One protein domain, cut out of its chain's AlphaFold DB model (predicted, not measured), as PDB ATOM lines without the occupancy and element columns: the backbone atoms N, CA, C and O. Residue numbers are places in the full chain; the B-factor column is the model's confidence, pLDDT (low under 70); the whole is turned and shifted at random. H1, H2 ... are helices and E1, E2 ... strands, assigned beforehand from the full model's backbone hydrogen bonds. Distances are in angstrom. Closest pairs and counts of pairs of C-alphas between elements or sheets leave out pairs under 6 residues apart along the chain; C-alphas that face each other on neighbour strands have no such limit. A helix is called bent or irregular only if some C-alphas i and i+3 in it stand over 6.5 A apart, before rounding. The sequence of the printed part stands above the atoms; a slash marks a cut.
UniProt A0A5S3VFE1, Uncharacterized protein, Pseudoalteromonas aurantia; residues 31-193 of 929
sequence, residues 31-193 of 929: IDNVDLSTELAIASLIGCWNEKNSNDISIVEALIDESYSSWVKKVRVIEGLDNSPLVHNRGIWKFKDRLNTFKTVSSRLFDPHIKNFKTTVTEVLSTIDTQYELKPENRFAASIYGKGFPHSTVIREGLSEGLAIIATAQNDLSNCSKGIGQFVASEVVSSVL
ATOM      1  N   ILE A  31      -4.105 -64.261  79.478       62.03
ATOM      2  CA  ILE A  31      -4.683 -65.516  79.979       62.03
ATOM      3  C   ILE A  31      -5.368 -66.223  78.807       62.03
ATOM      4  O   ILE A  31      -6.249 -65.654  78.171       62.03
ATOM      5  N   ASP A  32      -4.944 -67.449  78.488       61.72
ATOM      6  CA  ASP A  32      -5.445 -68.253  77.356       61.72
ATOM      7  C   ASP A  32      -5.442 -67.524  75.985       61.72
ATOM      8  O   ASP A  32      -6.289 -67.768  75.125       61.72
ATOM      9  N   ASN A  33      -4.438 -66.664  75.755       62.94
ATOM     10  CA  ASN A  33      -4.296 -65.733  74.618       62.94
ATOM     11  C   ASN A  33      -5.265 -64.534  74.610       62.94
ATOM     12  O   ASN A  33      -5.359 -63.832  73.602       62.94
ATOM     13  N   VAL A  34      -5.956 -64.262  75.719       69.94
ATOM     14  CA  VAL A  34      -6.725 -63.029  75.931       69.94
ATOM     15  C   VAL A  34      -5.869 -62.031  76.707       69.94
ATOM     16  O   VAL A  34      -5.563 -62.237  77.880       69.94
ATOM     17  N   ASP A  35      -5.486 -60.943  76.045       82.31
ATOM     18  CA  ASP A  35      -4.790 -59.802  76.642       82.31
ATOM     19  C   ASP A  35      -5.795 -58.860  77.318       82.31
ATOM     20  O   ASP A  35      -6.642 -58.282  76.643       82.31
ATOM     21  N   LEU A  36      -5.696 -58.714  78.643       88.00
ATOM     22  CA  LEU A  36      -6.578 -57.877  79.470       88.00
ATOM     23  C   LEU A  36      -5.900 -56.580  79.953       88.00
ATOM     24  O   LEU A  36      -6.363 -55.926  80.891       88.00
ATOM     25  N   SER A  37      -4.766 -56.210  79.348       87.75
ATOM     26  CA  SER A  37      -3.976 -55.051  79.784       87.75
ATOM     27  C   SER A  37      -4.710 -53.719  79.579       87.75
ATOM     28  O   SER A  37      -4.511 -52.791  80.357       87.75
ATOM     29  N   THR A  38      -5.562 -53.610  78.553       89.75
ATOM     30  CA  THR A  38      -6.332 -52.386  78.258       89.75
ATOM     31  C   THR A  38      -7.433 -52.165  79.291       89.75
ATOM     32  O   THR A  38      -7.604 -51.057  79.796       89.75
ATOM     33  N   GLU A  39      -8.142 -53.224  79.683       91.88
ATOM     34  CA  GLU A  39      -9.131 -53.181  80.757       91.88
ATOM     35  C   GLU A  39      -8.496 -52.795  82.089       91.88
ATOM     36  O   GLU A  39      -9.069 -51.990  82.821       91.88
ATOM     37  N   LEU A  40      -7.296 -53.310  82.382       93.25
ATOM     38  CA  LEU A  40      -6.544 -52.905  83.567       93.25
ATOM     39  C   LEU A  40      -6.073 -51.446  83.491       93.25
ATOM     40  O   LEU A  40      -6.082 -50.761  84.510       93.25
ATOM     41  N   ALA A  41      -5.708 -50.952  82.305       93.69
ATOM     42  CA  ALA A  41      -5.326 -49.557  82.109       93.69
ATOM     43  C   ALA A  41      -6.486 -48.605  82.408       93.69
ATOM     44  O   ALA A  41      -6.332 -47.699  83.230       93.69
ATOM     45  N   ILE A  42      -7.669 -48.858  81.841       93.69
ATOM     46  CA  ILE A  42      -8.865 -48.053  82.122       93.69
ATOM     47  C   ILE A  42      -9.288 -48.220  83.593       93.69
ATOM     48  O   ILE A  42      -9.595 -47.229  84.255       93.69
ATOM     49  N   ALA A  43      -9.199 -49.430  84.163       95.50
ATOM     50  CA  ALA A  43      -9.426 -49.641  85.594       95.50
ATOM     51  C   ALA A  43      -8.455 -48.824  86.465       95.50
ATOM     52  O   ALA A  43      -8.881 -48.279  87.477       95.50
ATOM     53  N   SER A  44      -7.176 -48.701  86.089       95.50
ATOM     54  CA  SER A  44      -6.173 -47.922  86.837       95.50
ATOM     55  C   SER A  44      -6.390 -46.410  86.727       95.50
ATOM     56  O   SER A  44      -6.116 -45.673  87.678       95.50
ATOM     57  N   LEU A  45      -6.959 -45.955  85.608       94.06
ATOM     58  CA  LEU A  45      -7.365 -44.570  85.383       94.06
ATOM     59  C   LEU A  45      -8.586 -44.200  86.249       94.06
ATOM     60  O   LEU A  45      -8.597 -43.135  86.857       94.06
ATOM     61  N   ILE A  46      -9.546 -45.119  86.411       96.06
ATOM     62  CA  ILE A  46     -10.677 -44.998  87.355       96.06
ATOM     63  C   ILE A  46     -10.208 -45.126  88.818       96.06
ATOM     64  O   ILE A  46     -10.646 -44.380  89.688       96.06
ATOM     65  N   GLY A  47      -9.326 -46.086  89.106       95.88
ATOM     66  CA  GLY A  47      -8.754 -46.372  90.424       95.88
ATOM     67  C   GLY A  47      -9.681 -47.084  91.400       95.88
ATOM     68  O   GLY A  47      -9.354 -48.155  91.910       95.88
ATOM     69  N   CYS A  48     -10.828 -46.481  91.692       95.75
ATOM     70  CA  CYS A  48     -11.749 -46.977  92.703       95.75
ATOM     71  C   CYS A  48     -13.204 -46.686  92.334       95.75
ATOM     72  O   CYS A  48     -13.508 -45.644  91.769       95.75
ATOM     73  N   TRP A  49     -14.104 -47.623  92.640       97.38
ATOM     74  CA  TRP A  49     -15.548 -47.462  92.464       97.38
ATOM     75  C   TRP A  49     -16.326 -48.422  93.373       97.38
ATOM     76  O   TRP A  49     -15.792 -49.424  93.861       97.38
ATOM     77  N   ASN A  50     -17.610 -48.134  93.596       97.44
ATOM     78  CA  ASN A  50     -18.527 -48.980  94.358       97.44
ATOM     79  C   ASN A  50     -19.599 -49.597  93.443       97.44
ATOM     80  O   ASN A  50     -20.566 -48.935  93.074       97.44
ATOM     81  N   GLU A  51     -19.507 -50.900  93.160       95.75
ATOM     82  CA  GLU A  51     -20.434 -51.632  92.272       95.75
ATOM     83  C   GLU A  51     -21.868 -51.797  92.825       95.75
ATOM     84  O   GLU A  51     -22.693 -52.502  92.246       95.75
ATOM     85  N   LYS A  52     -22.174 -51.170  93.967       95.81
ATOM     86  CA  LYS A  52     -23.527 -51.055  94.530       95.81
ATOM     87  C   LYS A  52     -24.167 -49.686  94.310       95.81
ATOM     88  O   LYS A  52     -25.352 -49.549  94.605       95.81
ATOM     89  N   ASN A  53     -23.423 -48.690  93.828       96.12
ATOM     90  CA  ASN A  53     -23.996 -47.423  93.389       96.12
ATOM     91  C   ASN A  53     -24.206 -47.468  91.870       96.12
ATOM     92  O   ASN A  53     -23.269 -47.726  91.119       96.12
ATOM     93  N   SER A  54     -25.430 -47.203  91.411       96.31
ATOM     94  CA  SER A  54     -25.737 -47.124  89.979       96.31
ATOM     95  C   SER A  54     -24.980 -45.993  89.291       96.31
ATOM     96  O   SER A  54     -24.593 -46.140  88.139       96.31
ATOM     97  N   ASN A  55     -24.734 -44.891  90.003       96.25
ATOM     98  CA  ASN A  55     -24.087 -43.715  89.428       96.25
ATOM     99  C   ASN A  55     -22.585 -43.976  89.228       96.25
ATOM    100  O   ASN A  55     -22.074 -43.734  88.142       96.25
ATOM    101  N   ASP A  56     -21.904 -44.586  90.209       97.06
ATOM    102  CA  ASP A  56     -20.534 -45.102  90.040       97.06
ATOM    103  C   ASP A  56     -20.433 -46.048  88.828       97.06
ATOM    104  O   ASP A  56     -19.484 -45.949  88.056       97.06
ATOM    105  N   ILE A  57     -21.412 -46.945  88.631       96.94
ATOM    106  CA  ILE A  57     -21.440 -47.849  87.470       96.94
ATOM    107  C   ILE A  57     -21.546 -47.064  86.159       96.94
ATOM    108  O   ILE A  57     -20.755 -47.322  85.259       96.94
ATOM    109  N   SER A  58     -22.455 -46.090  86.044       95.44
ATOM    110  CA  SER A  58     -22.583 -45.278  84.823       95.44
ATOM    111  C   SER A  58     -21.325 -44.455  84.517       95.44
ATOM    112  O   SER A  58     -20.964 -44.308  83.351       95.44
ATOM    113  N   ILE A  59     -20.618 -43.985  85.549       95.00
ATOM    114  CA  ILE A  59     -19.310 -43.323  85.419       95.00
ATOM    115  C   ILE A  59     -18.229 -44.289  84.910       95.00
ATOM    116  O   ILE A  59     -17.420 -43.904  84.068       95.00
ATOM    117  N   VAL A  60     -18.230 -45.551  85.356       96.12
ATOM    118  CA  VAL A  60     -17.348 -46.584  84.788       96.12
ATOM    119  C   VAL A  60     -17.724 -46.878  83.331       96.12
ATOM    120  O   VAL A  60     -16.839 -46.873  82.482       96.12
ATOM    121  N   GLU A  61     -19.011 -47.079  83.019       95.00
ATOM    122  CA  GLU A  61     -19.509 -47.379  81.661       95.00
ATOM    123  C   GLU A  61     -19.133 -46.294  80.638       95.00
ATOM    124  O   GLU A  61     -18.731 -46.623  79.522       95.00
ATOM    125  N   ALA A  62     -19.149 -45.016  81.036       92.50
ATOM    126  CA  ALA A  62     -18.714 -43.890  80.204       92.50
ATOM    127  C   ALA A  62     -17.212 -43.908  79.827       92.50
ATOM    128  O   ALA A  62     -16.808 -43.222  78.886       92.50
ATOM    129  N   LEU A  63     -16.382 -44.680  80.539       93.19
ATOM    130  CA  LEU A  63     -14.927 -44.742  80.344       93.19
ATOM    131  C   LEU A  63     -14.443 -46.025  79.645       93.19
ATOM    132  O   LEU A  63     -13.321 -46.037  79.142       93.19
ATOM    133  N   ILE A  64     -15.261 -47.084  79.601       89.88
ATOM    134  CA  ILE A  64     -14.876 -48.424  79.100       89.88
ATOM    135  C   ILE A  64     -15.460 -48.790  77.721       89.88
ATOM    136  O   ILE A  64     -15.078 -49.821  77.175       89.88
ATOM    137  N   ASP A  65     -16.390 -47.989  77.180       81.12
ATOM    138  CA  ASP A  65     -17.102 -48.204  75.896       81.12
ATOM    139  C   ASP A  65     -17.795 -49.586  75.750       81.12
ATOM    140  O   ASP A  65     -18.093 -50.074  74.659       81.12
ATOM    141  N   GLU A  66     -18.100 -50.237  76.877       91.75
ATOM    142  CA  GLU A  66     -18.921 -51.447  76.962       91.75
ATOM    143  C   GLU A  66     -19.777 -51.438  78.243       91.75
ATOM    144  O   GLU A  66     -19.556 -50.644  79.154       91.75
ATOM    145  N   SER A  67     -20.754 -52.345  78.363       95.00
ATOM    146  CA  SER A  67     -21.512 -52.452  79.621       95.00
ATOM    147  C   SER A  67     -20.624 -52.973  80.758       95.00
ATOM    148  O   SER A  67     -19.932 -53.988  80.587       95.00
ATOM    149  N   TYR A  68     -20.765 -52.404  81.954       96.00
ATOM    150  CA  TYR A  68     -20.072 -52.827  83.175       96.00
ATOM    151  C   TYR A  68     -20.255 -54.323  83.436       96.00
ATOM    152  O   TYR A  68     -19.331 -55.020  83.851       96.00
ATOM    153  N   SER A  69     -21.444 -54.848  83.115       95.19
ATOM    154  CA  SER A  69     -21.785 -56.263  83.277       95.19
ATOM    155  C   SER A  69     -20.876 -57.219  82.493       95.19
ATOM    156  O   SER A  69     -20.767 -58.385  82.876       95.19
ATOM    157  N   SER A  70     -20.233 -56.760  81.416       94.56
ATOM    158  CA  SER A  70     -19.274 -57.516  80.603       94.56
ATOM    159  C   SER A  70     -17.841 -57.245  81.051       94.56
ATOM    160  O   SER A  70     -17.147 -58.193  81.424       94.56
ATOM    161  N   TRP A  71     -17.452 -55.974  81.147       95.06
ATOM    162  CA  TRP A  71     -16.122 -55.542  81.580       95.06
ATOM    163  C   TRP A  71     -15.721 -56.085  82.955       95.06
ATOM    164  O   TRP A  71     -14.648 -56.671  83.103       95.06
ATOM    165  N   VAL A  72     -16.611 -56.024  83.954       94.88
ATOM    166  CA  VAL A  72     -16.313 -56.506  85.316       94.88
ATOM    167  C   VAL A  72     -15.991 -58.006  85.357       94.88
ATOM    168  O   VAL A  72     -15.321 -58.467  86.278       94.88
ATOM    169  N   LYS A  73     -16.420 -58.798  84.360       94.12
ATOM    170  CA  LYS A  73     -16.024 -60.214  84.258       94.12
ATOM    171  C   LYS A  73     -14.532 -60.346  83.943       94.12
ATOM    172  O   LYS A  73     -13.873 -61.190  84.539       94.12
ATOM    173  N   LYS A  74     -14.009 -59.492  83.058       93.25
ATOM    174  CA  LYS A  74     -12.585 -59.411  82.698       93.25
ATOM    175  C   LYS A  74     -11.754 -58.930  83.892       93.25
ATOM    176  O   LYS A  74     -10.778 -59.567  84.270       93.25
ATOM    177  N   VAL A  75     -12.215 -57.873  84.567       93.44
ATOM    178  CA  VAL A  75     -11.564 -57.320  85.769       93.44
ATOM    179  C   VAL A  75     -11.523 -58.339  86.919       93.44
ATOM    180  O   VAL A  75     -10.499 -58.472  87.583       93.44
ATOM    181  N   ARG A  76     -12.577 -59.149  87.108       93.62
ATOM    182  CA  ARG A  76     -12.589 -60.263  88.082       93.62
ATOM    183  C   ARG A  76     -11.624 -61.403  87.740       93.62
ATOM    184  O   ARG A  76     -11.150 -62.072  88.651       93.62
ATOM    185  N   VAL A  77     -11.299 -61.616  86.464       92.62
ATOM    186  CA  VAL A  77     -10.248 -62.571  86.067       92.62
ATOM    187  C   VAL A  77      -8.859 -62.050  86.458       92.62
ATOM    188  O   VAL A  77      -8.028 -62.841  86.894       92.62
ATOM    189  N   ILE A  78      -8.622 -60.734  86.393       91.56
ATOM    190  CA  ILE A  78      -7.388 -60.113  86.908       91.56
ATOM    191  C   ILE A  78      -7.356 -60.155  88.445       91.56
ATOM    192  O   ILE A  78      -6.303 -60.401  89.026       91.56
ATOM    193  N   GLU A  79      -8.486 -59.923  89.119       92.75
ATOM    194  CA  GLU A  79      -8.603 -59.944  90.590       92.75
ATOM    195  C   GLU A  79      -8.256 -61.312  91.195       92.75
ATOM    196  O   GLU A  79      -7.524 -61.375  92.178       92.75
ATOM    197  N   GLY A  80      -8.678 -62.401  90.546       89.69
ATOM    198  CA  GLY A  80      -8.405 -63.776  90.972       89.69
ATOM    199  C   GLY A  80      -6.969 -64.287  90.768       89.69
ATOM    200  O   GLY A  80      -6.737 -65.481  90.950       89.69
ATOM    201  N   LEU A  81      -6.014 -63.438  90.366       87.38
ATOM    202  CA  LEU A  81      -4.598 -63.805  90.226       87.38
ATOM    203  C   LEU A  81      -3.860 -63.737  91.574       87.38
ATOM    204  O   LEU A  81      -4.020 -62.768  92.316       87.38
ATOM    205  N   ASP A  82      -2.966 -64.696  91.845       82.75
ATOM    206  CA  ASP A  82      -2.189 -64.779  93.102       82.75
ATOM    207  C   ASP A  82      -1.494 -63.452  93.476       82.75
ATOM    208  O   ASP A  82      -1.503 -63.032  94.634       82.75
ATOM    209  N   ASN A  83      -0.940 -62.760  92.474       84.19
ATOM    210  CA  ASN A  83      -0.281 -61.456  92.602       84.19
ATOM    211  C   ASN A  83      -1.103 -60.311  91.977       84.19
ATOM    212  O   ASN A  83      -0.530 -59.363  91.447       84.19
ATOM    213  N   SER A  84      -2.439 -60.388  91.997       89.56
ATOM    214  CA  SER A  84      -3.293 -59.356  91.393       89.56
ATOM    215  C   SER A  84      -2.983 -57.951  91.936       89.56
ATOM    216  O   SER A  84      -2.850 -57.805  93.156       89.56
ATOM    217  N   PRO A  85      -2.939 -56.900  91.098       91.75
ATOM    218  CA  PRO A  85      -2.846 -55.520  91.571       91.75
ATOM    219  C   PRO A  85      -4.155 -55.012  92.194       91.75
ATOM    220  O   PRO A  85      -4.146 -53.974  92.853       91.75
ATOM    221  N   LEU A  86      -5.274 -55.718  91.997       94.38
ATOM    222  CA  LEU A  86      -6.609 -55.322  92.449       94.38
ATOM    223  C   LEU A  86      -6.946 -55.863  93.848       94.38
ATOM    224  O   LEU A  86      -6.361 -56.833  94.336       94.38
ATOM    225  N   VAL A  87      -7.935 -55.230  94.477       93.44
ATOM    226  CA  VAL A  87      -8.604 -55.666  95.708       93.44
ATOM    227  C   VAL A  87     -10.107 -55.448  95.550       93.44
ATOM    228  O   VAL A  87     -10.547 -54.313  95.346       93.44
ATOM    229  N   HIS A  88     -10.907 -56.505  95.713       94.25
ATOM    230  CA  HIS A  88     -12.361 -56.400  95.858       94.25
ATOM    231  C   HIS A  88     -12.782 -56.635  97.311       94.25
ATOM    232  O   HIS A  88     -12.378 -57.605  97.949       94.25
ATOM    233  N   ASN A  89     -13.621 -55.757  97.866       93.56
ATOM    234  CA  ASN A  89     -14.198 -55.965  99.194       93.56
ATOM    235  C   ASN A  89     -15.630 -55.430  99.266       93.56
ATOM    236  O   ASN A  89     -15.876 -54.226  99.181       93.56
ATOM    237  N   ARG A  90     -16.599 -56.338  99.452       91.19
ATOM    238  CA  ARG A  90     -18.033 -56.025  99.630       91.19
ATOM    239  C   ARG A  90     -18.634 -55.138  98.523       91.19
ATOM    240  O   ARG A  90     -19.675 -54.524  98.765       91.19
ATOM    241  N   GLY A  91     -18.046 -55.114  97.328       93.06
ATOM    242  CA  GLY A  91     -18.486 -54.300  96.190       93.06
ATOM    243  C   GLY A  91     -17.637 -53.057  95.908       93.06
ATOM    244  O   GLY A  91     -17.823 -52.439  94.867       93.06
ATOM    245  N   ILE A  92     -16.699 -52.707  96.792       96.81
ATOM    246  CA  ILE A  92     -15.697 -51.670  96.528       96.81
ATOM    247  C   ILE A  92     -14.503 -52.320  95.827       96.81
ATOM    248  O   ILE A  92     -14.015 -53.363  96.270       96.81
ATOM    249  N   TRP A  93     -14.044 -51.682  94.757       97.31
ATOM    250  CA  TRP A  93     -12.849 -52.029  93.990       97.31
ATOM    251  C   TRP A  93     -11.733 -51.023  94.282       97.31
ATOM    252  O   TRP A  93     -12.008 -49.829  94.264       97.31
ATOM    253  N   LYS A  94     -10.501 -51.472  94.559       96.44
ATOM    254  CA  LYS A  94      -9.292 -50.630  94.722       96.44
ATOM    255  C   LYS A  94      -8.046 -51.327  94.158       96.44
ATOM    256  O   LYS A  94      -8.091 -52.517  93.850       96.44
ATOM    257  N   PHE A  95      -6.929 -50.604  94.072       95.12
ATOM    258  CA  PHE A  95      -5.597 -51.148  93.769       95.12
ATOM    259  C   PHE A  95      -4.755 -51.312  95.046       95.12
ATOM    260  O   PHE A  95      -4.979 -50.613  96.033       95.12
ATOM    261  N   LYS A  96      -3.776 -52.224  95.016       92.88
ATOM    262  CA  LYS A  96      -2.749 -52.403  96.065       92.88
ATOM    263  C   LYS A  96      -1.615 -51.384  95.926       92.88
ATOM    264  O   LYS A  96      -1.182 -50.807  96.913       92.88
ATOM    265  N   ASP A  97      -1.168 -51.178  94.691       90.62
ATOM    266  CA  ASP A  97      -0.182 -50.178  94.278       90.62
ATOM    267  C   ASP A  97      -0.658 -49.612  92.937       90.62
ATOM    268  O   ASP A  97      -0.481 -50.219  91.875       90.62
ATOM    269  N   ARG A  98      -1.374 -48.487  92.999       94.12
ATOM    270  CA  ARG A  98      -2.025 -47.903  91.825       94.12
ATOM    271  C   ARG A  98      -1.017 -47.298  90.852       94.12
ATOM    272  O   ARG A  98      -1.165 -47.489  89.648       94.12
ATOM    273  N   LEU A  99       0.000 -46.604  91.363       92.81
ATOM    274  CA  LEU A  99       0.974 -45.874  90.552       92.81
ATOM    275  C   LEU A  99       1.870 -46.830  89.757       92.81
ATOM    276  O   LEU A  99       2.027 -46.656  88.549       92.81
ATOM    277  N   ASN A 100       2.407 -47.875  90.392       91.56
ATOM    278  CA  ASN A 100       3.214 -48.872  89.691       91.56
ATOM    279  C   ASN A 100       2.363 -49.695  88.709       91.56
ATOM    280  O   ASN A 100       2.797 -49.974  87.590       91.56
ATOM    281  N   THR A 101       1.113 -50.015  89.076       92.69
ATOM    282  CA  THR A 101       0.186 -50.670  88.139       92.69
ATOM    283  C   THR A 101      -0.075 -49.786  86.924       92.69
ATOM    284  O   THR A 101       0.058 -50.279  85.810       92.69
ATOM    285  N   PHE A 102      -0.368 -48.493  87.112       94.19
ATOM    286  CA  PHE A 102      -0.571 -47.538  86.017       94.19
ATOM    287  C   PHE A 102       0.634 -47.516  85.073       94.19
ATOM    288  O   PHE A 102       0.458 -47.783  83.890       94.19
ATOM    289  N   LYS A 103       1.859 -47.325  85.586       91.69
ATOM    290  CA  LYS A 103       3.100 -47.345  84.783       91.69
ATOM    291  C   LYS A 103       3.304 -48.642  83.988       91.69
ATOM    292  O   LYS A 103       3.900 -48.631  82.917       91.69
ATOM    293  N   THR A 104       2.786 -49.759  84.496       90.44
ATOM    294  CA  THR A 104       2.865 -51.077  83.846       90.44
ATOM    295  C   THR A 104       1.905 -51.214  82.648       90.44
ATOM    296  O   THR A 104       2.112 -52.077  81.796       90.44
ATOM    297  N   VAL A 105       0.845 -50.397  82.560       91.81
ATOM    298  CA  VAL A 105      -0.228 -50.538  81.548       91.81
ATOM    299  C   VAL A 105      -0.608 -49.241  80.817       91.81
ATOM    300  O   VAL A 105      -1.403 -49.280  79.879       91.81
ATOM    301  N   SER A 106      -0.040 -48.097  81.197       92.94
ATOM    302  CA  SER A 106      -0.308 -46.763  80.639       92.94
ATOM    303  C   SER A 106      -0.023 -46.660  79.140       92.94
ATOM    304  O   SER A 106      -0.672 -45.884  78.444       92.94
ATOM    305  N   SER A 107       0.853 -47.518  78.609       91.38
ATOM    306  CA  SER A 107       1.091 -47.697  77.170       91.38
ATOM    307  C   SER A 107      -0.138 -48.183  76.381       91.38
ATOM    308  O   SER A 107      -0.135 -48.119  75.151       91.38
ATOM    309  N   ARG A 108      -1.206 -48.651  77.046       91.50
ATOM    310  CA  ARG A 108      -2.506 -48.978  76.422       91.50
ATOM    311  C   ARG A 108      -3.481 -47.802  76.385       91.50
ATOM    312  O   ARG A 108      -4.541 -47.915  75.769       91.50
ATOM    313  N   LEU A 109      -3.151 -46.692  77.041       94.38
ATOM    314  CA  LEU A 109      -3.926 -45.461  76.967       94.38
ATOM    315  C   LEU A 109      -3.530 -44.665  75.716       94.38
ATOM    316  O   LEU A 109      -2.434 -44.791  75.178       94.38
ATOM    317  N   PHE A 110      -4.482 -43.872  75.237       94.88
ATOM    318  CA  PHE A 110      -4.397 -43.077  74.015       94.88
ATOM    319  C   PHE A 110      -5.200 -41.794  74.240       94.88
ATOM    320  O   PHE A 110      -6.089 -41.764  75.094       94.88
ATOM    321  N   ASP A 111      -4.951 -40.761  73.437       95.50
ATOM    322  CA  ASP A 111      -5.658 -39.474  73.489       95.50
ATOM    323  C   ASP A 111      -7.189 -39.549  73.710       95.50
ATOM    324  O   ASP A 111      -7.681 -38.774  74.532       95.50
ATOM    325  N   PRO A 112      -7.966 -40.439  73.051       94.62
ATOM    326  CA  PRO A 112      -9.405 -40.560  73.300       94.62
ATOM    327  C   PRO A 112      -9.746 -40.990  74.733       94.62
ATOM    328  O   PRO A 112     -10.640 -40.410  75.340       94.62
ATOM    329  N   HIS A 113      -8.999 -41.938  75.312       95.00
ATOM    330  CA  HIS A 113      -9.204 -42.386  76.694       95.00
ATOM    331  C   HIS A 113      -9.001 -41.229  77.685       95.00
ATOM    332  O   HIS A 113      -9.823 -41.020  78.575       95.00
ATOM    333  N   ILE A 114      -7.948 -40.425  77.488       96.31
ATOM    334  CA  ILE A 114      -7.643 -39.278  78.357       96.31
ATOM    335  C   ILE A 114      -8.655 -38.129  78.157       96.31
ATOM    336  O   ILE A 114      -9.013 -37.447  79.115       96.31
ATOM    337  N   LYS A 115      -9.184 -37.934  76.938       95.00
ATOM    338  CA  LYS A 115     -10.220 -36.921  76.635       95.00
ATOM    339  C   LYS A 115     -11.601 -37.298  77.188       95.00
ATOM    340  O   LYS A 115     -12.302 -36.427  77.709       95.00
ATOM    341  N   ASN A 116     -11.965 -38.581  77.162       95.12
ATOM    342  CA  ASN A 116     -13.161 -39.073  77.848       95.12
ATOM    343  C   ASN A 116     -13.002 -38.894  79.366       95.12
ATOM    344  O   ASN A 116     -13.858 -38.278  79.998       95.12
ATOM    345  N   PHE A 117     -11.854 -39.299  79.925       97.00
ATOM    346  CA  PHE A 117     -11.529 -39.107  81.340       97.00
ATOM    347  C   PHE A 117     -11.612 -37.639  81.781       97.00
ATOM    348  O   PHE A 117     -12.297 -37.360  82.760       97.00
ATOM    349  N   LYS A 118     -11.040 -36.685  81.026       97.38
ATOM    350  CA  LYS A 118     -11.211 -35.236  81.275       97.38
ATOM    351  C   LYS A 118     -12.680 -34.870  81.500       97.38
ATOM    352  O   LYS A 118     -13.013 -34.194  82.473       97.38
ATOM    353  N   THR A 119     -13.544 -35.310  80.589       96.19
ATOM    354  CA  THR A 119     -14.975 -34.978  80.583       96.19
ATOM    355  C   THR A 119     -15.662 -35.546  81.826       96.19
ATOM    356  O   THR A 119     -16.264 -34.799  82.595       96.19
ATOM    357  N   THR A 120     -15.483 -36.844  82.080       95.81
ATOM    358  CA  THR A 120     -16.090 -37.557  83.212       95.81
ATOM    359  C   THR A 120     -15.601 -37.047  84.573       95.81
ATOM    360  O   THR A 120     -16.406 -36.863  85.485       95.81
ATOM    361  N   VAL A 121     -14.300 -36.768  84.727       97.00
ATOM    362  CA  VAL A 121     -13.744 -36.209  85.973       97.00
ATOM    363  C   VAL A 121     -14.307 -34.810  86.229       97.00
ATOM    364  O   VAL A 121     -14.713 -34.518  87.352       97.00
ATOM    365  N   THR A 122     -14.394 -33.962  85.196       96.88
ATOM    366  CA  THR A 122     -14.950 -32.604  85.330       96.88
ATOM    367  C   THR A 122     -16.402 -32.646  85.811       96.88
ATOM    368  O   THR A 122     -16.746 -31.932  86.749       96.88
ATOM    369  N   GLU A 123     -17.239 -33.515  85.237       95.06
ATOM    370  CA  GLU A 123     -18.646 -33.682  85.635       95.06
ATOM    371  C   GLU A 123     -18.789 -34.178  87.088       95.06
ATOM    372  O   GLU A 123     -19.506 -33.582  87.901       95.06
ATOM    373  N   VAL A 124     -18.068 -35.244  87.450       96.31
ATOM    374  CA  VAL A 124     -18.182 -35.878  88.775       96.31
ATOM    375  C   VAL A 124     -17.633 -34.990  89.891       96.31
ATOM    376  O   VAL A 124     -18.217 -34.948  90.980       96.31
ATOM    377  N   LEU A 125     -16.529 -34.275  89.649       95.94
ATOM    378  CA  LEU A 125     -15.910 -33.423  90.665       95.94
ATOM    379  C   LEU A 125     -16.607 -32.060  90.798       95.94
ATOM    380  O   LEU A 125     -16.757 -31.602  91.930       95.94
ATOM    381  N   SER A 126     -17.152 -31.490  89.712       94.69
ATOM    382  CA  SER A 126     -17.963 -30.251  89.758       94.69
ATOM    383  C   SER A 126     -19.366 -30.437  90.366       94.69
ATOM    384  O   SER A 126     -20.125 -29.476  90.497       94.69
ATOM    385  N   THR A 127     -19.754 -31.664  90.727       94.38
ATOM    386  CA  THR A 127     -21.047 -31.938  91.368       94.38
ATOM    387  C   THR A 127     -21.113 -31.282  92.755       94.38
ATOM    388  O   THR A 127     -20.345 -31.641  93.646       94.38
ATOM    389  N   ILE A 128     -22.070 -30.372  92.969       94.38
ATOM    390  CA  ILE A 128     -22.350 -29.778  94.289       94.38
ATOM    391  C   ILE A 128     -23.104 -30.784  95.175       94.38
ATOM    392  O   ILE A 128     -24.070 -31.412  94.737       94.38
ATOM    393  N   ASP A 129     -22.696 -30.919  96.439       94.19
ATOM    394  CA  ASP A 129     -23.375 -31.774  97.414       94.19
ATOM    395  C   ASP A 129     -24.726 -31.173  97.837       94.19
ATOM    396  O   ASP A 129     -24.823 -30.067  98.384       94.19
ATOM    397  N   THR A 130     -25.792 -31.951  97.656       94.88
ATOM    398  CA  THR A 130     -27.156 -31.570  98.042       94.88
ATOM    399  C   THR A 130     -27.349 -31.430  99.564       94.88
ATOM    400  O   THR A 130     -28.379 -30.913 100.005       94.88
ATOM    401  N   GLN A 131     -26.360 -31.797 100.398       92.56
ATOM    402  CA  GLN A 131     -26.335 -31.453 101.828       92.56
ATOM    403  C   GLN A 131     -26.407 -29.937 102.069       92.56
ATOM    404  O   GLN A 131     -26.927 -29.516 103.101       92.56
ATOM    405  N   TYR A 132     -25.916 -29.108 101.139       92.38
ATOM    406  CA  TYR A 132     -25.879 -27.651 101.307       92.38
ATOM    407  C   TYR A 132     -27.235 -26.962 101.092       92.38
ATOM    408  O   TYR A 132     -27.385 -25.798 101.453       92.38
ATOM    409  N   GLU A 133     -28.253 -27.691 100.615       92.00
ATOM    410  CA  GLU A 133     -29.660 -27.266 100.699       92.00
ATOM    411  C   GLU A 133     -30.198 -27.295 102.142       92.00
ATOM    412  O   GLU A 133     -31.205 -26.655 102.451       92.00
ATOM    413  N   LEU A 134     -29.549 -28.044 103.042       90.50
ATOM    414  CA  LEU A 134     -29.900 -28.084 104.457       90.50
ATOM    415  C   LEU A 134     -29.188 -26.957 105.213       90.50
ATOM    416  O   LEU A 134     -28.012 -26.652 104.976       90.50
ATOM    417  N   LYS A 135     -29.886 -26.384 106.197       87.25
ATOM    418  CA  LYS A 135     -29.273 -25.476 107.174       87.25
ATOM    419  C   LYS A 135     -28.147 -26.189 107.950       87.25
ATOM    420  O   LYS A 135     -28.288 -27.399 108.176       87.25
ATOM    421  N   PRO A 136     -27.078 -25.485 108.381       85.06
ATOM    422  CA  PRO A 136     -25.895 -26.088 109.007       85.06
ATOM    423  C   PRO A 136     -26.214 -27.117 110.096       85.06
ATOM    424  O   PRO A 136     -25.711 -28.239 110.048       85.06
ATOM    425  N   GLU A 137     -27.142 -26.790 110.999       83.00
ATOM    426  CA  GLU A 137     -27.527 -27.612 112.147       83.00
ATOM    427  C   GLU A 137     -28.188 -28.952 111.780       83.00
ATOM    428  O   GLU A 137     -28.304 -29.828 112.631       83.00
ATOM    429  N   ASN A 138     -28.582 -29.155 110.517       86.44
ATOM    430  CA  ASN A 138     -29.176 -30.403 110.021       86.44
ATOM    431  C   ASN A 138     -28.216 -31.228 109.135       86.44
ATOM    432  O   ASN A 138     -28.504 -32.388 108.835       86.44
ATOM    433  N   ARG A 139     -27.063 -30.675 108.719       88.12
ATOM    434  CA  ARG A 139     -26.146 -31.323 107.751       88.12
ATOM    435  C   ARG A 139     -25.484 -32.594 108.285       88.12
ATOM    436  O   ARG A 139     -25.159 -33.486 107.503       88.12
ATOM    437  N   PHE A 140     -25.344 -32.731 109.606       85.31
ATOM    438  CA  PHE A 140     -24.862 -33.972 110.226       85.31
ATOM    439  C   PHE A 140     -25.786 -35.175 109.938       85.31
ATOM    440  O   PHE A 140     -25.324 -36.313 109.929       85.31
ATOM    441  N   ALA A 141     -27.071 -34.920 109.663       87.00
ATOM    442  CA  ALA A 141     -28.101 -35.914 109.381       87.00
ATOM    443  C   ALA A 141     -28.518 -35.959 107.895       87.00
ATOM    444  O   ALA A 141     -29.555 -36.541 107.577       87.00
ATOM    445  N   ALA A 142     -27.739 -35.369 106.976       90.06
ATOM    446  CA  ALA A 142     -28.110 -35.198 105.564       90.06
ATOM    447  C   ALA A 142     -28.624 -36.482 104.881       90.06
ATOM    448  O   ALA A 142     -29.653 -36.451 104.203       90.06
ATOM    449  N   SER A 143     -27.999 -37.632 105.148       88.38
ATOM    450  CA  SER A 143     -28.412 -38.930 104.599       88.38
ATOM    451  C   SER A 143     -29.812 -39.384 105.045       88.38
ATOM    452  O   SER A 143     -30.473 -40.116 104.315       88.38
ATOM    453  N   ILE A 144     -30.295 -38.942 106.214       90.88
ATOM    454  CA  ILE A 144     -31.665 -39.204 106.698       90.88
ATOM    455  C   ILE A 144     -32.684 -38.378 105.898       90.88
ATOM    456  O   ILE A 144     -33.794 -38.841 105.643       90.88
ATOM    457  N   TYR A 145     -32.289 -37.187 105.438       88.94
ATOM    458  CA  TYR A 145     -33.077 -36.333 104.542       88.94
ATOM    459  C   TYR A 145     -32.951 -36.717 103.055       88.94
ATOM    460  O   TYR A 145     -33.502 -36.022 102.204       88.94
ATOM    461  N   GLY A 146     -32.228 -37.795 102.724       90.75
ATOM    462  CA  GLY A 146     -31.950 -38.179 101.336       90.75
ATOM    463  C   GLY A 146     -31.022 -37.202 100.602       90.75
ATOM    464  O   GLY A 146     -31.104 -37.092  99.382       90.75
ATOM    465  N   LYS A 147     -30.176 -36.474 101.343       93.44
ATOM    466  CA  LYS A 147     -29.199 -35.507 100.828       93.44
ATOM    467  C   LYS A 147     -27.768 -36.043 100.928       93.44
ATOM    468  O   LYS A 147     -27.444 -36.810 101.836       93.44
ATOM    469  N   GLY A 148     -26.935 -35.628  99.982       91.44
ATOM    470  CA  GLY A 148     -25.577 -36.119  99.741       91.44
ATOM    471  C   GLY A 148     -25.170 -35.966  98.267       91.44
ATOM    472  O   GLY A 148     -25.937 -35.448  97.444       91.44
ATOM    473  N   PHE A 149     -23.995 -36.488  97.911       93.88
ATOM    474  CA  PHE A 149     -23.603 -36.710  96.516       93.88
ATOM    475  C   PHE A 149     -24.391 -37.865  95.863       93.88
ATOM    476  O   PHE A 149     -24.726 -38.840  96.543       93.88
ATOM    477  N   PRO A 150     -24.629 -37.823  94.535       93.00
ATOM    478  CA  PRO A 150     -25.108 -38.979  93.773       93.00
ATOM    479  C   PRO A 150     -24.001 -40.027  93.556       93.00
ATOM    480  O   PRO A 150     -24.273 -41.228  93.551       93.00
ATOM    481  N   HIS A 151     -22.757 -39.584  93.383       94.69
ATOM    482  CA  HIS A 151     -21.565 -40.422  93.255       94.69
ATOM    483  C   HIS A 151     -21.039 -40.817  94.640       94.69
ATOM    484  O   HIS A 151     -21.196 -40.061  95.600       94.69
ATOM    485  N   SER A 152     -20.410 -41.986  94.771       94.75
ATOM    486  CA  SER A 152     -19.771 -42.349  96.038       94.75
ATOM    487  C   SER A 152     -18.507 -41.511  96.281       94.75
ATOM    488  O   SER A 152     -17.860 -41.034  95.348       94.75
ATOM    489  N   THR A 153     -18.102 -41.366  97.544       93.44
ATOM    490  CA  THR A 153     -16.815 -40.727  97.870       93.44
ATOM    491  C   THR A 153     -15.636 -41.498  97.278       93.44
ATOM    492  O   THR A 153     -14.620 -40.897  96.955       93.44
ATOM    493  N   VAL A 154     -15.767 -42.817  97.089       95.75
ATOM    494  CA  VAL A 154     -14.655 -43.669  96.650       95.75
ATOM    495  C   VAL A 154     -14.430 -43.636  95.129       95.75
ATOM    496  O   VAL A 154     -13.302 -43.832  94.693       95.75
ATOM    497  N   ILE A 155     -15.442 -43.288  94.316       97.19
ATOM    498  CA  ILE A 155     -15.213 -42.923  92.901       97.19
ATOM    499  C   ILE A 155     -14.626 -41.510  92.767       97.19
ATOM    500  O   ILE A 155     -13.789 -41.281  91.901       97.19
ATOM    501  N   ARG A 156     -14.979 -40.563  93.650       97.44
ATOM    502  CA  ARG A 156     -14.367 -39.216  93.672       97.44
ATOM    503  C   ARG A 156     -12.888 -39.262  94.078       97.44
ATOM    504  O   ARG A 156     -12.052 -38.653  93.412       97.44
ATOM    505  N   GLU A 157     -12.569 -40.058  95.097       96.25
ATOM    506  CA  GLU A 157     -11.209 -40.470  95.477       96.25
ATOM    507  C   GLU A 157     -10.463 -41.042  94.255       96.25
ATOM    508  O   GLU A 157      -9.463 -40.478  93.817       96.25
ATOM    509  N   GLY A 158     -11.014 -42.086  93.620       97.06
ATOM    510  CA  GLY A 158     -10.409 -42.739  92.456       97.06
ATOM    511  C   GLY A 158     -10.155 -41.808  91.260       97.06
ATOM    512  O   GLY A 158      -9.058 -41.810  90.694       97.06
ATOM    513  N   LEU A 159     -11.126 -40.977  90.884       97.88
ATOM    514  CA  LEU A 159     -10.999 -40.057  89.752       97.88
ATOM    515  C   LEU A 159      -9.993 -38.924  90.013       97.88
ATOM    516  O   LEU A 159      -9.216 -38.587  89.120       97.88
ATOM    517  N   SER A 160      -9.973 -38.356  91.221       97.75
ATOM    518  CA  SER A 160      -9.067 -37.248  91.562       97.75
ATOM    519  C   SER A 160      -7.610 -37.702  91.712       97.75
ATOM    520  O   SER A 160      -6.723 -37.094  91.115       97.75
ATOM    521  N   GLU A 161      -7.355 -38.832  92.382       97.25
ATOM    522  CA  GLU A 161      -6.053 -39.518  92.339       97.25
ATOM    523  C   GLU A 161      -5.621 -39.828  90.894       97.25
ATOM    524  O   GLU A 161      -4.453 -39.682  90.541       97.25
ATOM    525  N   GLY A 162      -6.556 -40.255  90.036       96.94
ATOM    526  CA  GLY A 162      -6.272 -40.568  88.632       96.94
ATOM    527  C   GLY A 162      -5.784 -39.350  87.848       96.94
ATOM    528  O   GLY A 162      -4.887 -39.479  87.016       96.94
ATOM    529  N   LEU A 163      -6.313 -38.166  88.165       97.62
ATOM    530  CA  LEU A 163      -5.866 -36.887  87.616       97.62
ATOM    531  C   LEU A 163      -4.423 -36.553  88.047       97.62
ATOM    532  O   LEU A 163      -3.606 -36.166  87.209       97.62
ATOM    533  N   ALA A 164      -4.086 -36.767  89.323       97.25
ATOM    534  CA  ALA A 164      -2.726 -36.590  89.840       97.25
ATOM    535  C   ALA A 164      -1.731 -37.591  89.219       97.25
ATOM    536  O   ALA A 164      -0.615 -37.216  88.840       97.25
ATOM    537  N   ILE A 165      -2.146 -38.848  89.035       97.00
ATOM    538  CA  ILE A 165      -1.344 -39.876  88.361       97.00
ATOM    539  C   ILE A 165      -1.062 -39.487  86.908       97.00
ATOM    540  O   ILE A 165       0.105 -39.469  86.528       97.00
ATOM    541  N   ILE A 166      -2.061 -39.126  86.088       96.38
ATOM    542  CA  ILE A 166      -1.776 -38.792  84.677       96.38
ATOM    543  C   ILE A 166      -0.892 -37.547  84.519       96.38
ATOM    544  O   ILE A 166      -0.137 -37.485  83.553       96.38
ATOM    545  N   ALA A 167      -0.934 -36.589  85.452       96.00
ATOM    546  CA  ALA A 167      -0.032 -35.435  85.449       96.00
ATOM    547  C   ALA A 167       1.419 -35.834  85.776       96.00
ATOM    548  O   ALA A 167       2.342 -35.532  85.021       96.00
ATOM    549  N   THR A 168       1.622 -36.546  86.887       94.56
ATOM    550  CA  THR A 168       2.956 -36.914  87.404       94.56
ATOM    551  C   THR A 168       3.627 -38.068  86.651       94.56
ATOM    552  O   THR A 168       4.853 -38.107  86.549       94.56
ATOM    553  N   ALA A 169       2.845 -38.985  86.078       92.56
ATOM    554  CA  ALA A 169       3.290 -40.136  85.290       92.56
ATOM    555  C   ALA A 169       3.093 -39.922  83.773       92.56
ATOM    556  O   ALA A 169       2.970 -40.877  83.007       92.56
ATOM    557  N   GLN A 170       3.058 -38.665  83.309       90.25
ATOM    558  CA  GLN A 170       2.791 -38.344  81.900       90.25
ATOM    559  C   GLN A 170       3.812 -38.933  80.912       90.25
ATOM    560  O   GLN A 170       3.464 -39.205  79.767       90.25
ATOM    561  N   ASN A 171       5.050 -39.185  81.351       89.94
ATOM    562  CA  ASN A 171       6.082 -39.824  80.526       89.94
ATOM    563  C   ASN A 171       5.813 -41.321  80.289       89.94
ATOM    564  O   ASN A 171       6.322 -41.889  79.327       89.94
ATOM    565  N   ASP A 172       4.996 -41.955  81.135       91.62
ATOM    566  CA  ASP A 172       4.600 -43.357  80.997       91.62
ATOM    567  C   ASP A 172       3.411 -43.528  80.012       91.62
ATOM    568  O   ASP A 172       3.076 -44.649  79.621       91.62
ATOM    569  N   LEU A 173       2.775 -42.435  79.558       92.62
ATOM    570  CA  LEU A 173       1.702 -42.416  78.544       92.62
ATOM    571  C   LEU A 173       2.266 -42.468  77.106       92.62
ATOM    572  O   LEU A 173       2.012 -41.591  76.281       92.62
ATOM    573  N   SER A 174       3.035 -43.512  76.785       90.75
ATOM    574  CA  SER A 174       3.853 -43.603  75.558       90.75
ATOM    575  C   SER A 174       3.104 -43.489  74.218       90.75
ATOM    576  O   SER A 174       3.736 -43.249  73.194       90.75
ATOM    577  N   ASN A 175       1.782 -43.699  74.206       93.31
ATOM    578  CA  ASN A 175       0.918 -43.654  73.018       93.31
ATOM    579  C   ASN A 175      -0.056 -42.452  73.012       93.31
ATOM    580  O   ASN A 175      -1.025 -42.417  72.248       93.31
ATOM    581  N   CYS A 176       0.207 -41.453  73.856       94.19
ATOM    582  CA  CYS A 176      -0.512 -40.183  73.914       94.19
ATOM    583  C   CYS A 176       0.317 -39.016  73.356       94.19
ATOM    584  O   CYS A 176       1.537 -39.090  73.219       94.19
ATOM    585  N   SER A 177      -0.350 -37.891  73.098       92.12
ATOM    586  CA  SER A 177       0.306 -36.604  72.848       92.12
ATOM    587  C   SER A 177       1.173 -36.186  74.048       92.12
ATOM    588  O   SER A 177       0.694 -36.177  75.187       92.12
ATOM    589  N   LYS A 178       2.435 -35.792  73.805       88.06
ATOM    590  CA  LYS A 178       3.351 -35.279  74.844       88.06
ATOM    591  C   LYS A 178       2.679 -34.140  75.623       88.06
ATOM    592  O   LYS A 178       2.112 -33.233  75.021       88.06
ATOM    593  N   GLY A 179       2.728 -34.199  76.954       89.44
ATOM    594  CA  GLY A 179       2.131 -33.191  77.838       89.44
ATOM    595  C   GLY A 179       0.624 -33.334  78.111       89.44
ATOM    596  O   GLY A 179       0.099 -32.580  78.929       89.44
ATOM    597  N   ILE A 180      -0.095 -34.284  77.484       94.31
ATOM    598  CA  ILE A 180      -1.566 -34.357  77.620       94.31
ATOM    599  C   ILE A 180      -2.031 -34.555  79.069       94.31
ATOM    600  O   ILE A 180      -3.080 -34.039  79.441       94.31
ATOM    601  N   GLY A 181      -1.259 -35.278  79.884       95.12
ATOM    602  CA  GLY A 181      -1.591 -35.551  81.281       95.12
ATOM    603  C   GLY A 181      -1.625 -34.280  82.126       95.12
ATOM    604  O   GLY A 181      -2.635 -34.000  82.771       95.12
ATOM    605  N   GLN A 182      -0.566 -33.466  82.055       94.06
ATOM    606  CA  GLN A 182      -0.507 -32.184  82.758       94.06
ATOM    607  C   GLN A 182      -1.508 -31.165  82.191       94.06
ATOM    608  O   GLN A 182      -2.162 -30.473  82.967       94.06
ATOM    609  N   PHE A 183      -1.688 -31.113  80.863       95.06
ATOM    610  CA  PHE A 183      -2.695 -30.254  80.225       95.06
ATOM    611  C   PHE A 183      -4.118 -30.587  80.695       95.06
ATOM    612  O   PHE A 183      -4.875 -29.696  81.075       95.06
ATOM    613  N   VAL A 184      -4.484 -31.874  80.719       97.50
ATOM    614  CA  VAL A 184      -5.803 -32.313  81.193       97.50
ATOM    615  C   VAL A 184      -5.970 -32.061  82.688       97.50
ATOM    616  O   VAL A 184      -7.044 -31.618  83.085       97.50
ATOM    617  N   ALA A 185      -4.934 -32.261  83.504       97.56
ATOM    618  CA  ALA A 185      -4.975 -31.896  84.917       97.56
ATOM    619  C   ALA A 185      -5.262 -30.401  85.124       97.56
ATOM    620  O   ALA A 185      -6.220 -30.070  85.820       97.56
ATOM    621  N   SER A 186      -4.507 -29.510  84.476       97.00
ATOM    622  CA  SER A 186      -4.718 -28.059  84.567       97.00
ATOM    623  C   SER A 186      -6.113 -27.645  84.104       97.00
ATOM    624  O   SER A 186      -6.814 -26.939  84.822       97.00
ATOM    625  N   GLU A 187      -6.568 -28.146  82.953       97.25
ATOM    626  CA  GLU A 187      -7.906 -27.853  82.431       97.25
ATOM    627  C   GLU A 187      -9.033 -28.337  83.360       97.25
ATOM    628  O   GLU A 187     -10.027 -27.632  83.531       97.25
ATOM    629  N   VAL A 188      -8.905 -29.528  83.961       97.94
ATOM    630  CA  VAL A 188      -9.897 -30.058  84.913       97.94
ATOM    631  C   VAL A 188      -9.899 -29.240  86.199       97.94
ATOM    632  O   VAL A 188     -10.973 -28.867  86.657       97.94
ATOM    633  N   VAL A 189      -8.731 -28.926  86.767       97.88
ATOM    634  CA  VAL A 189      -8.618 -28.132  88.003       97.88
ATOM    635  C   VAL A 189      -9.218 -26.740  87.803       97.88
ATOM    636  O   VAL A 189     -10.107 -26.355  88.563       97.88
ATOM    637  N   SER A 190      -8.832 -26.037  86.733       95.38
ATOM    638  CA  SER A 190      -9.399 -24.729  86.387       95.38
ATOM    639  C   SER A 190     -10.905 -24.793  86.119       95.38
ATOM    640  O   SER A 190     -11.623 -23.881  86.514       95.38
ATOM    641  N   SER A 191     -11.419 -25.865  85.502       94.75
ATOM    642  CA  SER A 191     -12.862 -26.023  85.252       94.75
ATOM    643  C   SER A 191     -13.648 -26.301  86.539       94.75
ATOM    644  O   SER A 191     -14.645 -25.630  86.806       94.75
ATOM    645  N   VAL A 192     -13.192 -27.256  87.356       95.38
ATOM    646  CA  VAL A 192     -13.845 -27.694  88.606       95.38
ATOM    647  C   VAL A 192     -13.829 -26.600  89.677       95.38
ATOM    648  O   VAL A 192     -14.733 -26.554  90.506       95.38
ATOM    649  N   LEU A 193     -12.837 -25.706  89.659       94.12
ATOM    650  CA  LEU A 193     -12.703 -24.598  90.613       94.12
ATOM    651  C   LEU A 193     -13.020 -23.218  89.999       94.12
ATOM    652  O   LEU A 193     -12.799 -22.197  90.641       94.12
TER     653      LEU A 193
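This is residues 31 to 193 of the 929 residues of an uncharacterized protein of Pseudoalteromonas aurantia (UniProt A0A5S3VFE1). What shape do these atoms make? A helical body is built round H1, with H2, H3, H4 and H8 packed on it; the bundle of H5, H8 and H9 makes one side of this body, H3 and the small hairpin of E1 and E2 the opposite side, and an arm with H6 and H7 reaches away from it. What is it made of? The printed part has 163 residues, with nine named helices and two antiparallel strands in the order H1 H2 H3 E1 E2 H4 H5 H6 H7 H8 H9, and its class is mostly helix. How far does it spread? It is compact, with a radius of gyration of the C-alphas of 16.6 A, and elongated, spanning 56 by 35 by 25 A.

What touches the first helix? H1, residues 37 to 46, is the hub, touching H2, residues 54 to 64, H3, residues 68 to 79, H4, residues 98 to 108, and H8, residues 153 to 168. The closest C-alphas of H1 and H4 are those of Ala 41 and Val 105, 5.2 A apart, and those of H1 and H3 are Glu 39 and Val 75, 6.9 A. Where are the strands? E1, residues 86 to 89, and E2, residues 92 to 95, form a hairpin, with N 87 and O 94 at 2.8 A, within hydrogen-bond range. How do the last helices stand? H5, residues 111 to 125, H8 and H9, residues 180 to 192, form an up and down bundle, each running against the one before. The closest C-alphas of H5 and H9 are Thr 122 and Val 188, 5.7 A, at a shallow tilt of 22 degrees, the same way. What of the backbones? Every O i to N i+4 pair is within hydrogen-bond range in H1, H5, H8 and H9, against 6 of 7 in H2, 6 of 8 in H3, 5 of 7 in H4 and 0 of 6 in H7, residues 136 to 145, where 5 of 7 O i to N i+3 pairs are; H6, residues 130 to 133, is too short for an i+4 pair. H6 and H7 only just touch, with 3 pairs of C-alphas within 8 A, the closest Gln 131 and Ala 142 at 5.6 A.

Where do the elements begin and end? C-alpha 37 of H1 is at (-3.976, -55.051, 79.784) and C-alpha 192 of H9 at (-13.845, -27.694, 88.606). Which are long? From first to last C-alpha H8 measures 22.7 A, H5 20.9 A and H9 17.8 A. Which are irregular? H4, with C-alphas 104 and 107 at 7.7 A, and H7, with 140 and 143 at 8.3 A.

How large is it? The two C-alphas farthest apart, those of Asn 33 and Glu 137, are 58.3 A apart. Is it unbroken and sure? The printed part has no cut; the link from H8 to H9, 11 residues, is long, and pLDDT is under 70 at residues 31 to 34.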